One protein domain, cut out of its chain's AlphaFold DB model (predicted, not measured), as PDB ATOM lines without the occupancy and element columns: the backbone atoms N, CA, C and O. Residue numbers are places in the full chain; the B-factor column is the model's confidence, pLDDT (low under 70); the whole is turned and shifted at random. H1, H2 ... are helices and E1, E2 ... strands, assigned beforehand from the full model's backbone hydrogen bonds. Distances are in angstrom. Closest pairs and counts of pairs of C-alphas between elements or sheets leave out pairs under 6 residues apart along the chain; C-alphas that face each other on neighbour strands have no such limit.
ATOM      1  N   ALA A   9     136.229 190.982 143.698       96.50
ATOM      2  CA  ALA A   9     136.146 191.490 145.061       96.50
ATOM      3  C   ALA A   9     136.356 190.336 146.050       96.50
ATOM      4  O   ALA A   9     135.735 189.279 145.914       96.50
ATOM      5  N   VAL A  10     137.230 190.536 147.039       97.88
ATOM      6  CA  VAL A  10     137.413 189.584 148.141       97.88
ATOM      7  C   VAL A  10     136.371 189.903 149.202       97.88
ATOM      8  O   VAL A  10     136.395 190.983 149.786       97.88
ATOM      9  N   LEU A  11     135.422 188.992 149.380       98.19
ATOM     10  CA  LEU A  11     134.258 189.147 150.250       98.19
ATOM     11  C   LEU A  11     133.994 187.811 150.949       98.19
ATOM     12  O   LEU A  11     134.539 186.778 150.566       98.19
ATOM     13  N   LYS A  12     133.128 187.812 151.953       98.56
ATOM     14  CA  LYS A  12     132.617 186.602 152.593       98.56
ATOM     15  C   LYS A  12     131.244 186.211 152.048       98.56
ATOM     16  O   LYS A  12     130.429 187.082 151.749       98.56
ATOM     17  N   ASP A  13     130.987 184.914 151.916       98.12
ATOM     18  CA  ASP A  13     129.668 184.385 151.554       98.12
ATOM     19  C   ASP A  13     128.666 184.464 152.725       98.12
ATOM     20  O   ASP A  13     128.980 184.932 153.821       98.12
ATOM     21  N   GLU A  14     127.440 183.985 152.511       97.94
ATOM     22  CA  GLU A  14     126.388 183.925 153.534       97.94
ATOM     23  C   GLU A  14     126.703 183.002 154.728       97.94
ATOM     24  O   GLU A  14     125.966 182.998 155.710       97.94
ATOM     25  N   ASN A  15     127.790 182.232 154.654       98.12
ATOM     26  CA  ASN A  15     128.271 181.320 155.689       98.12
ATOM     27  C   ASN A  15     129.586 181.822 156.327       98.12
ATOM     28  O   ASN A  15     130.302 181.035 156.945       98.12
ATOM     29  N   ASP A  16     129.913 183.110 156.159       97.50
ATOM     30  CA  ASP A  16     131.142 183.770 156.632       97.50
ATOM     31  C   ASP A  16     132.445 183.194 156.034       97.50
ATOM     32  O   ASP A  16     133.527 183.350 156.601       97.50
ATOM     33  N   ARG A  17     132.380 182.541 154.865       98.44
ATOM     34  CA  ARG A  17     133.568 182.005 154.182       98.44
ATOM     35  C   ARG A  17     134.096 182.994 153.158       98.44
ATOM     36  O   ARG A  17     133.372 183.402 152.254       98.44
ATOM     37  N   GLU A  18     135.371 183.344 153.277       98.31
ATOM     38  CA  GLU A  18     136.040 184.241 152.336       98.31
ATOM     39  C   GLU A  18     136.166 183.610 150.941       98.31
ATOM     40  O   GLU A  18     136.486 182.428 150.787       98.31
ATOM     41  N   GLY A  19     135.925 184.420 149.915       97.69
ATOM     42  CA  GLY A  19     136.022 184.034 148.519       97.69
ATOM     43  C   GLY A  19     136.272 185.228 147.603       97.69
ATOM     44  O   GLY A  19     136.170 186.391 147.992       97.69
ATOM     45  N   CYS A  20     136.604 184.920 146.351       96.75
ATOM     46  CA  CYS A  20     136.796 185.904 145.293       96.75
ATOM     47  C   CYS A  20     135.555 185.926 144.395       96.75
ATOM     48  O   CYS A  20     135.281 184.958 143.679       96.75
ATOM     49  N   PHE A  21     134.796 187.017 144.450       97.44
ATOM     50  CA  PHE A  21     133.507 187.158 143.781       97.44
ATOM     51  C   PHE A  21     133.592 188.125 142.601       97.44
ATOM     52  O   PHE A  21     134.252 189.159 142.668       97.44
ATOM     53  N   PHE A  22     132.871 187.798 141.530       97.00
ATOM     54  CA  PHE A  22     132.703 188.640 140.348       97.00
ATOM     55  C   PHE A  22     131.212 188.936 140.191       97.00
ATOM     56  O   PHE A  22     130.431 188.047 139.846       97.00
ATOM     57  N   CYS A  23     130.809 190.171 140.479       96.31
ATOM     58  CA  CYS A  23     129.403 190.564 140.495       96.31
ATOM     59  C   CYS A  23     129.021 191.320 139.222       96.31
ATOM     60  O   CYS A  23     129.708 192.252 138.814       96.31
ATOM     61  N   PHE A  24     127.886 190.943 138.634       96.38
ATOM     62  CA  PHE A  24     127.326 191.563 137.432       96.38
ATOM     63  C   PHE A  24     125.935 192.132 137.761       96.38
ATOM     64  O   PHE A  24     124.931 191.467 137.493       96.38
ATOM     65  N   PRO A  25     125.854 193.311 138.410       94.62
ATOM     66  CA  PRO A  25     124.584 193.893 138.857       94.62
ATOM     67  C   PRO A  25     123.673 194.332 137.706       94.62
ATOM     68  O   PRO A  25     122.460 194.385 137.882       94.62
ATOM     69  N   ASP A  26     124.249 194.634 136.541       94.81
ATOM     70  CA  ASP A  26     123.529 195.148 135.379       94.81
ATOM     71  C   ASP A  26     123.762 194.257 134.155       94.81
ATOM     72  O   ASP A  26     124.735 194.409 133.416       94.81
ATOM     73  N   LEU A  27     122.845 193.313 133.942       95.31
ATOM     74  CA  LEU A  27     122.781 192.485 132.741       95.31
ATOM     75  C   LEU A  27     121.370 192.526 132.163       95.31
ATOM     76  O   LEU A  27     120.389 192.247 132.852       95.31
ATOM     77  N   SER A  28     121.268 192.803 130.864       94.62
ATOM     78  CA  SER A  28     119.978 192.871 130.170       94.62
ATOM     79  C   SER A  28     119.971 192.159 128.816       94.62
ATOM     80  O   SER A  28     120.919 192.242 128.021       94.62
ATOM     81  N   CYS A  29     118.846 191.495 128.533       95.00
ATOM     82  CA  CYS A  29     118.513 190.848 127.264       95.00
ATOM     83  C   CYS A  29     117.283 191.536 126.659       95.00
ATOM     84  O   CYS A  29     116.326 191.822 127.372       95.00
ATOM     85  N   ARG A  30     117.297 191.801 125.347       93.31
ATOM     86  CA  ARG A  30     116.203 192.529 124.671       93.31
ATOM     87  C   ARG A  30     115.144 191.632 124.045       93.31
ATOM     88  O   ARG A  30     114.034 192.087 123.803       93.31
ATOM     89  N   THR A  31     115.492 190.388 123.750       96.75
ATOM     90  CA  THR A  31     114.605 189.451 123.061       96.75
ATOM     91  C   THR A  31     114.225 188.312 123.997       96.75
ATOM     92  O   THR A  31     115.118 187.767 124.655       96.75
ATOM     93  N   PRO A  32     112.938 187.931 124.056       97.50
ATOM     94  CA  PRO A  32     112.512 186.795 124.854       97.50
ATOM     95  C   PRO A  32     113.130 185.498 124.321       97.50
ATOM     96  O   PRO A  32     113.411 185.375 123.128       97.50
ATOM     97  N   GLY A  33     113.350 184.531 125.209       97.75
ATOM     98  CA  GLY A  33     113.957 183.251 124.847       97.75
ATOM     99  C   GLY A  33     114.713 182.583 125.990       97.75
ATOM    100  O   GLY A  33     114.659 183.024 127.138       97.75
ATOM    101  N   TYR A  34     115.427 181.511 125.651       98.25
ATOM    102  CA  TYR A  34     116.236 180.724 126.578       98.25
ATOM    103  C   TYR A  34     117.715 180.980 126.320       98.25
ATOM    104  O   TYR A  34     118.192 180.807 125.200       98.25
ATOM    105  N   PHE A  35     118.443 181.368 127.362       98.25
ATOM    106  CA  PHE A  35     119.840 181.770 127.245       98.25
ATOM    107  C   PHE A  35     120.697 181.144 128.339       98.25
ATOM    108  O   PHE A  35     120.202 180.678 129.365       98.25
ATOM    109  N   ARG A  36     122.009 181.157 128.115       98.19
ATOM    110  CA  ARG A  36     123.035 180.907 129.129       98.19
ATOM    111  C   ARG A  36     124.013 182.072 129.112       98.19
ATOM    112  O   ARG A  36     124.279 182.635 128.052       98.19
ATOM    113  N   LEU A  37     124.558 182.408 130.272       97.81
ATOM    114  CA  LEU A  37     125.691 183.316 130.380       97.81
ATOM    115  C   LEU A  37     126.979 182.502 130.262       97.81
ATOM    116  O   LEU A  37     127.101 181.452 130.893       97.81
ATOM    117  N   ARG A  38     127.930 182.991 129.462       97.88
ATOM    118  CA  ARG A  38     129.303 182.485 129.434       97.88
ATOM    119  C   ARG A  38     130.193 183.456 130.186       97.88
ATOM    120  O   ARG A  38     130.377 184.586 129.740       97.88
ATOM    121  N   PHE A  39     130.747 183.003 131.300       97.94
ATOM    122  CA  PHE A  39     131.724 183.754 132.072       97.94
ATOM    123  C   PHE A  39     133.116 183.329 131.630       97.94
ATOM    124  O   PHE A  39     133.401 182.136 131.550       97.94
ATOM    125  N   VAL A  40     133.967 184.302 131.327       97.50
ATOM    126  CA  VAL A  40     135.340 184.080 130.870       97.50
ATOM    127  C   VAL A  40     136.261 184.797 131.844       97.50
ATOM    128  O   VAL A  40     136.176 186.015 131.989       97.50
ATOM    129  N   LEU A  41     137.128 184.045 132.517       96.56
ATOM    130  CA  LEU A  41     138.133 184.605 133.410       96.56
ATOM    131  C   LEU A  41     139.403 184.888 132.616       96.56
ATOM    132  O   LEU A  41     139.996 183.983 132.027       96.56
ATOM    133  N   MET A  42     139.846 186.138 132.647       93.50
ATOM    134  CA  MET A  42     141.105 186.567 132.048       93.50
ATOM    135  C   MET A  42     142.003 187.156 133.126       93.50
ATOM    136  O   MET A  42     141.533 187.854 134.024       93.50
ATOM    137  N   ARG A  43     143.306 186.902 133.011       89.50
ATOM    138  CA  ARG A  43     144.322 187.586 133.811       89.50
ATOM    139  C   ARG A  43     145.032 188.584 132.923       89.50
ATOM    140  O   ARG A  43     145.704 188.214 131.965       89.50
ATOM    141  N   ILE A  44     144.843 189.849 133.263       88.38
ATOM    142  CA  ILE A  44     145.435 190.972 132.557       88.38
ATOM    143  C   ILE A  44     146.744 191.309 133.262       88.38
ATOM    144  O   ILE A  44     146.745 191.698 134.428       88.38
ATOM    145  N   GLU A  45     147.862 191.130 132.563       85.88
ATOM    146  CA  GLU A  45     149.186 191.461 133.088       85.88
ATOM    147  C   GLU A  45     149.673 192.792 132.503       85.88
ATOM    148  O   GLU A  45     149.605 192.966 131.285       85.88
ATOM    149  N   PRO A  46     150.223 193.712 133.321       83.75
ATOM    150  CA  PRO A  46     150.724 195.008 132.855       83.75
ATOM    151  C   PRO A  46     151.740 194.915 131.709       83.75
ATOM    152  O   PRO A  46     151.773 195.783 130.843       83.75
ATOM    153  N   MET A  47     152.548 193.849 131.668       82.62
ATOM    154  CA  MET A  47     153.524 193.629 130.593       82.62
ATOM    155  C   MET A  47     152.875 193.349 129.230       82.62
ATOM    156  O   MET A  47     153.476 193.639 128.200       82.62
ATOM    157  N   ASN A  48     151.632 192.865 129.221       79.25
ATOM    158  CA  ASN A  48     150.886 192.522 128.011       79.25
ATOM    159  C   ASN A  48     149.927 193.646 127.571       79.25
ATOM    160  O   ASN A  48     149.142 193.439 126.651       79.25
ATOM    161  N   LEU A  49     149.976 194.833 128.195       80.56
ATOM    162  CA  LEU A  49     149.129 195.990 127.847       80.56
ATOM    163  C   LEU A  49     149.615 196.786 126.620       80.56
ATOM    164  O   LEU A  49     149.043 197.824 126.287       80.56
ATOM    165  N   GLN A  50     150.671 196.333 125.945       83.69
ATOM    166  CA  GLN A  50     151.156 196.965 124.720       83.69
ATOM    167  C   GLN A  50     150.197 196.713 123.548       83.69
ATOM    168  O   GLN A  50     149.454 195.732 123.529       83.69
ATOM    169  N   ALA A  51     150.218 197.590 122.541       78.25
ATOM    170  CA  ALA A  51     149.429 197.399 121.326       78.25
ATOM    171  C   ALA A  51     149.793 196.059 120.657       78.25
ATOM    172  O   ALA A  51     150.950 195.828 120.315       78.25
ATOM    173  N   GLY A  52     148.807 195.172 120.494       78.94
ATOM    174  CA  GLY A  52     149.010 193.804 119.995       78.94
ATOM    175  C   GLY A  52     149.296 192.754 121.077       78.94
ATOM    176  O   GLY A  52     149.444 191.578 120.751       78.94
ATOM    177  N   GLY A  53     149.346 193.146 122.352       79.19
ATOM    178  CA  GLY A  53     149.419 192.220 123.475       79.19
ATOM    179  C   GLY A  53     148.136 191.399 123.622       79.19
ATOM    180  O   GLY A  53     147.035 191.865 123.323       79.19
ATOM    181  N   TYR A  54     148.277 190.155 124.078       82.25
ATOM    182  CA  TYR A  54     147.158 189.254 124.330       82.25
ATOM    183  C   TYR A  54     147.125 188.878 125.813       82.25
ATOM    184  O   TYR A  54     148.163 188.668 126.440       82.25
ATOM    185  N   SER A  55     145.926 188.798 126.385       86.75
ATOM    186  CA  SER A  55     145.718 188.243 127.725       86.75
ATOM    187  C   SER A  55     145.055 186.877 127.582       86.75
ATOM    188  O   SER A  55     144.015 186.785 126.925       86.75
ATOM    189  N   PRO A  56     145.636 185.802 128.140       87.88
ATOM    190  CA  PRO A  56     145.061 184.476 128.004       87.88
ATOM    191  C   PRO A  56     143.748 184.362 128.785       87.88
ATOM    192  O   PRO A  56     143.590 184.905 129.885       87.88
ATOM    193  N   ILE A  57     142.820 183.591 128.220       92.81
ATOM    194  CA  ILE A  57     141.670 183.070 128.956       92.81
ATOM    195  C   ILE A  57     142.197 181.987 129.894       92.81
ATOM    196  O   ILE A  57     142.782 181.006 129.439       92.81
ATOM    197  N   ILE A  58     142.001 182.168 131.198       95.06
ATOM    198  CA  ILE A  58     142.387 181.174 132.205       95.06
ATOM    199  C   ILE A  58     141.371 180.038 132.221       95.06
ATOM    200  O   ILE A  58     141.735 178.867 132.248       95.06
ATOM    201  N   THR A  59     140.088 180.393 132.254       96.62
ATOM    202  CA  THR A  59     138.990 179.431 132.306       96.62
ATOM    203  C   THR A  59     137.691 180.075 131.840       96.62
ATOM    204  O   THR A  59     137.559 181.302 131.811       96.62
ATOM    205  N   GLU A  60     136.720 179.242 131.496       97.50
ATOM    206  CA  GLU A  60     135.362 179.653 131.179       97.50
ATOM    207  C   GLU A  60     134.345 178.733 131.855       97.50
ATOM    208  O   GLU A  60     134.599 177.554 132.098       97.50
ATOM    209  N   VAL A  61     133.170 179.276 132.163       98.12
ATOM    210  CA  VAL A  61     132.051 178.506 132.707       98.12
ATOM    211  C   VAL A  61     130.732 179.011 132.135       98.12
ATOM    212  O   VAL A  61     130.555 180.204 131.876       98.12
ATOM    213  N   LEU A  62     129.795 178.090 131.922       98.44
ATOM    214  CA  LEU A  62     128.437 178.397 131.487       98.44
ATOM    215  C   LEU A  62     127.481 178.363 132.675       98.44
ATOM    216  O   LEU A  62     127.502 177.429 133.475       98.44
ATOM    217  N   SER A  63     126.585 179.344 132.747       98.38
ATOM    218  CA  SER A  63     125.461 179.297 133.675       98.38
ATOM    219  C   SER A  63     124.477 178.184 133.303       98.38
ATOM    220  O   SER A  63     124.454 177.659 132.180       98.38
ATOM    221  N   ASN A  64     123.561 177.905 134.228       98.25
ATOM    222  CA  ASN A  64     122.311 177.228 133.897       98.25
ATOM    223  C   ASN A  64     121.493 178.047 132.886       98.25
ATOM    224  O   ASN A  64     121.696 179.257 132.739       98.25
ATOM    225  N   VAL A  65     120.571 177.379 132.188       98.38
ATOM    226  CA  VAL A  65     119.630 178.061 131.290       98.38
ATOM    227  C   VAL A  65     118.717 178.964 132.114       98.38
ATOM    228  O   VAL A  65     118.201 178.542 133.149       98.38
ATOM    229  N   PHE A  66     118.491 180.182 131.636       97.12
ATOM    230  CA  PHE A  66     117.490 181.093 132.173       97.12
ATOM    231  C   PHE A  66     116.571 181.600 131.061       97.12
ATOM    232  O   PHE A  66     116.932 181.605 129.880       97.12
ATOM    233  N   THR A  67     115.372 182.020 131.456       97.69
ATOM    234  CA  THR A  67     114.339 182.510 130.541       97.69
ATOM    235  C   THR A  67     114.269 184.028 130.599       97.69
ATOM    236  O   THR A  67     114.155 184.609 131.679       97.69
ATOM    237  N   VAL A  68     114.289 184.663 129.431       97.62
ATOM    238  CA  VAL A  68     113.960 186.077 129.251       97.62
ATOM    239  C   VAL A  68     112.496 186.147 128.835       97.62
ATOM    240  O   VAL A  68     112.117 185.610 127.793       97.62
ATOM    241  N   TYR A  69     111.676 186.769 129.676       97.31
ATOM    242  CA  TYR A  69     110.231 186.862 129.483       97.31
ATOM    243  C   TYR A  69     109.847 188.131 128.725       97.31
ATOM    244  O   TYR A  69     110.567 189.130 128.738       97.31
ATOM    245  N   THR A  70     108.670 188.106 128.103       97.31
ATOM    246  CA  THR A  70     107.969 189.343 127.744       97.31
ATOM    247  C   THR A  70     107.481 190.041 129.019       97.31
ATOM    248  O   THR A  70     107.370 189.410 130.070       97.31
ATOM    249  N   ALA A  71     107.130 191.329 128.940       95.19
ATOM    250  CA  ALA A  71     106.570 192.046 130.090       95.19
ATOM    251  C   ALA A  71     105.292 191.383 130.641       95.19
ATOM    252  O   ALA A  71     105.073 191.384 131.848       95.19
ATOM    253  N   LYS A  72     104.474 190.781 129.765       96.50
ATOM    254  CA  LYS A  72     103.215 190.120 130.138       96.50
ATOM    255  C   LYS A  72     103.438 188.812 130.897       96.50
ATOM    256  O   LYS A  72     102.703 188.522 131.835       96.50
ATOM    257  N   ASP A  73     104.436 188.034 130.488       95.94
ATOM    258  CA  ASP A  73     104.686 186.698 131.044       95.94
ATOM    259  C   ASP A  73     105.699 186.720 132.197       95.94
ATOM    260  O   ASP A  73     106.013 185.680 132.778       95.94
ATOM    261  N   PHE A  74     106.247 187.896 132.521       96.00
ATOM    262  CA  PHE A  74     107.260 188.034 133.552       96.00
ATOM    263  C   PHE A  74     106.667 187.723 134.939       96.00
ATOM    264  O   PHE A  74     105.776 188.436 135.401       96.00
ATOM    265  N   PRO A  75     107.178 186.706 135.666       95.31
ATOM    266  CA  PRO A  75     106.612 186.290 136.955       95.31
ATOM    267  C   PRO A  75     106.875 187.286 138.100       95.31
ATOM    268  O   PRO A  75     106.436 187.062 139.232       95.31
ATOM    269  N   GLY A  76     107.588 188.377 137.815       94.06
ATOM    270  CA  GLY A  76     108.084 189.327 138.795       94.06
ATOM    271  C   GLY A  76     109.516 189.022 139.233       94.06
ATOM    272  O   GLY A  76     110.064 187.942 139.003       94.06
ATOM    273  N   MET A  77     110.131 190.012 139.877       92.31
ATOM    274  CA  MET A  77     111.471 189.876 140.446       92.31
ATOM    275  C   MET A  77     111.425 189.003 141.701       92.31
ATOM    276  O   MET A  77     110.545 189.167 142.547       92.31
ATOM    277  N   ARG A  78     112.400 188.105 141.840       92.25
ATOM    278  CA  ARG A  78     112.584 187.320 143.065       92.25
ATOM    279  C   ARG A  78     113.207 188.189 144.166       92.25
ATOM    280  O   ARG A  78     113.921 189.138 143.832       92.25
ATOM    281  N   PRO A  79     112.964 187.874 145.451       95.50
ATOM    282  CA  PRO A  79     113.756 188.449 146.531       95.50
ATOM    283  C   PRO A  79     115.240 188.142 146.332       95.50
ATOM    284  O   PRO A  79     115.601 187.105 145.763       95.50
ATOM    285  N   SER A  80     116.093 189.034 146.827       96.62
ATOM    286  CA  SER A  80     117.534 188.794 146.853       96.62
ATOM    287  C   SER A  80     117.869 187.555 147.686       96.62
ATOM    288  O   SER A  80     117.240 187.280 148.706       96.62
ATOM    289  N   SER A  81     118.866 186.796 147.231       97.12
ATOM    290  CA  SER A  81     119.360 185.616 147.949       97.12
ATOM    291  C   SER A  81     120.164 186.011 149.194       97.12
ATOM    292  O   SER A  81     120.643 187.142 149.280       97.12
ATOM    293  N   ALA A  82     120.375 185.069 150.118       97.69
ATOM    294  CA  ALA A  82     121.247 185.283 151.278       97.69
ATOM    295  C   ALA A  82     122.665 185.715 150.860       97.69
ATOM    296  O   ALA A  82     123.188 186.680 151.412       97.69
ATOM    297  N   LEU A  83     123.224 185.092 149.812       97.44
ATOM    298  CA  LEU A  83     124.506 185.489 149.223       97.44
ATOM    299  C   LEU A  83     124.481 186.952 148.758       97.44
ATOM    300  O   LEU A  83     125.356 187.734 149.105       97.44
ATOM    301  N   THR A  84     123.454 187.359 148.006       97.50
ATOM    302  CA  THR A  84     123.311 188.749 147.533       97.50
ATOM    303  C   THR A  84     123.265 189.744 148.696       97.50
ATOM    304  O   THR A  84     123.878 190.804 148.617       97.50
ATOM    305  N   ILE A  85     122.558 189.409 149.775       97.44
ATOM    306  CA  ILE A  85     122.456 190.262 150.964       97.44
ATOM    307  C   ILE A  85     123.820 190.369 151.663       97.44
ATOM    308  O   ILE A  85     124.269 191.480 151.935       97.44
ATOM    309  N   ALA A  86     124.507 189.240 151.874       98.00
ATOM    310  CA  ALA A  86     125.824 189.196 152.511       98.00
ATOM    311  C   ALA A  86     126.894 189.964 151.716       98.00
ATOM    312  O   ALA A  86     127.711 190.683 152.291       98.00
ATOM    313  N   LEU A  87     126.886 189.860 150.383       97.88
ATOM    314  CA  LEU A  87     127.822 190.607 149.540       97.88
ATOM    315  C   LEU A  87     127.519 192.115 149.567       97.88
ATOM    316  O   LEU A  87     128.446 192.923 149.637       97.88
ATOM    317  N   LYS A  88     126.238 192.518 149.561       97.38
ATOM    318  CA  LYS A  88     125.848 193.936 149.659       97.38
ATOM    319  C   LYS A  88     126.288 194.558 150.981       97.38
ATOM    320  O   LYS A  88     126.826 195.662 150.964       97.38
ATOM    321  N   SER A  89     126.121 193.859 152.106       97.31
ATOM    322  CA  SER A  89     126.532 194.373 153.422       97.31
ATOM    323  C   SER A  89     128.044 194.592 153.552       97.31
ATOM    324  O   SER A  89     128.481 195.267 154.475       97.31
ATOM    325  N   GLN A  90     128.844 194.048 152.630       97.75
ATOM    326  CA  GLN A  90     130.297 194.234 152.558       97.75
ATOM    327  C   GLN A  90     130.719 195.286 151.513       97.75
ATOM    328  O   GLN A  90     131.880 195.338 151.117       97.75
ATOM    329  N   GLY A  91     129.784 196.113 151.030       95.75
ATOM    330  CA  GLY A  91     130.071 197.197 150.085       95.75
ATOM    331  C   GLY A  91     130.087 196.777 148.614       95.75
ATOM    332  O   GLY A  91     130.451 197.575 147.750       95.75
TER     333      GLY A  91
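This is residues 9 to 91 of the 144 residues of the protein "Velvet domain-containing protein" of Cryomyces minteri (UniProt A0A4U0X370). With little regular structure, the domain is a loose, flat frame: a two-stranded ribbon, E3 and E4 out, E5 and E6 back, and a small lobe of hairpin E1-E2 with H1 beside E1, round an open middle. The printed part has 83 residues, 32 in named elements, ordered E1 E2 E3 E4 E5 E6 H1; the class is mixed, the three sheets antiparallel pairs. Radius of gyration of the C-alphas is 17.1 A; spans are 50 by 35 by 19 A.

E4, residues 38 to 42, and E5, 57 to 62, form a hairpin; N 39 and O 61 are 2.9 A apart. E3, 33 to 35, runs on into E4 at 31 degrees and pairs with E6, 66 to 68: N 35 and O 66, 2.9 A. E1, 9 to 12, and E2, 18 to 21, form a hairpin: N 11 and O 19, 3.0 A. H1, 82 to 88, with every O i to N i+4 pair within hydrogen-bond range, comes closest to E1 at the C-alphas of Leu 87 and Leu 11, 6.6 A.

E5 is 14.3 A long, E4 12.8 A. C-alpha 9 is at (136.146, 191.490, 145.061), C-alpha 88 at (125.848, 193.936, 149.659).

Uncut; E2 to E3, E4 to E5 and E6 to H1 are long links. No printed residue is under pLDDT 70.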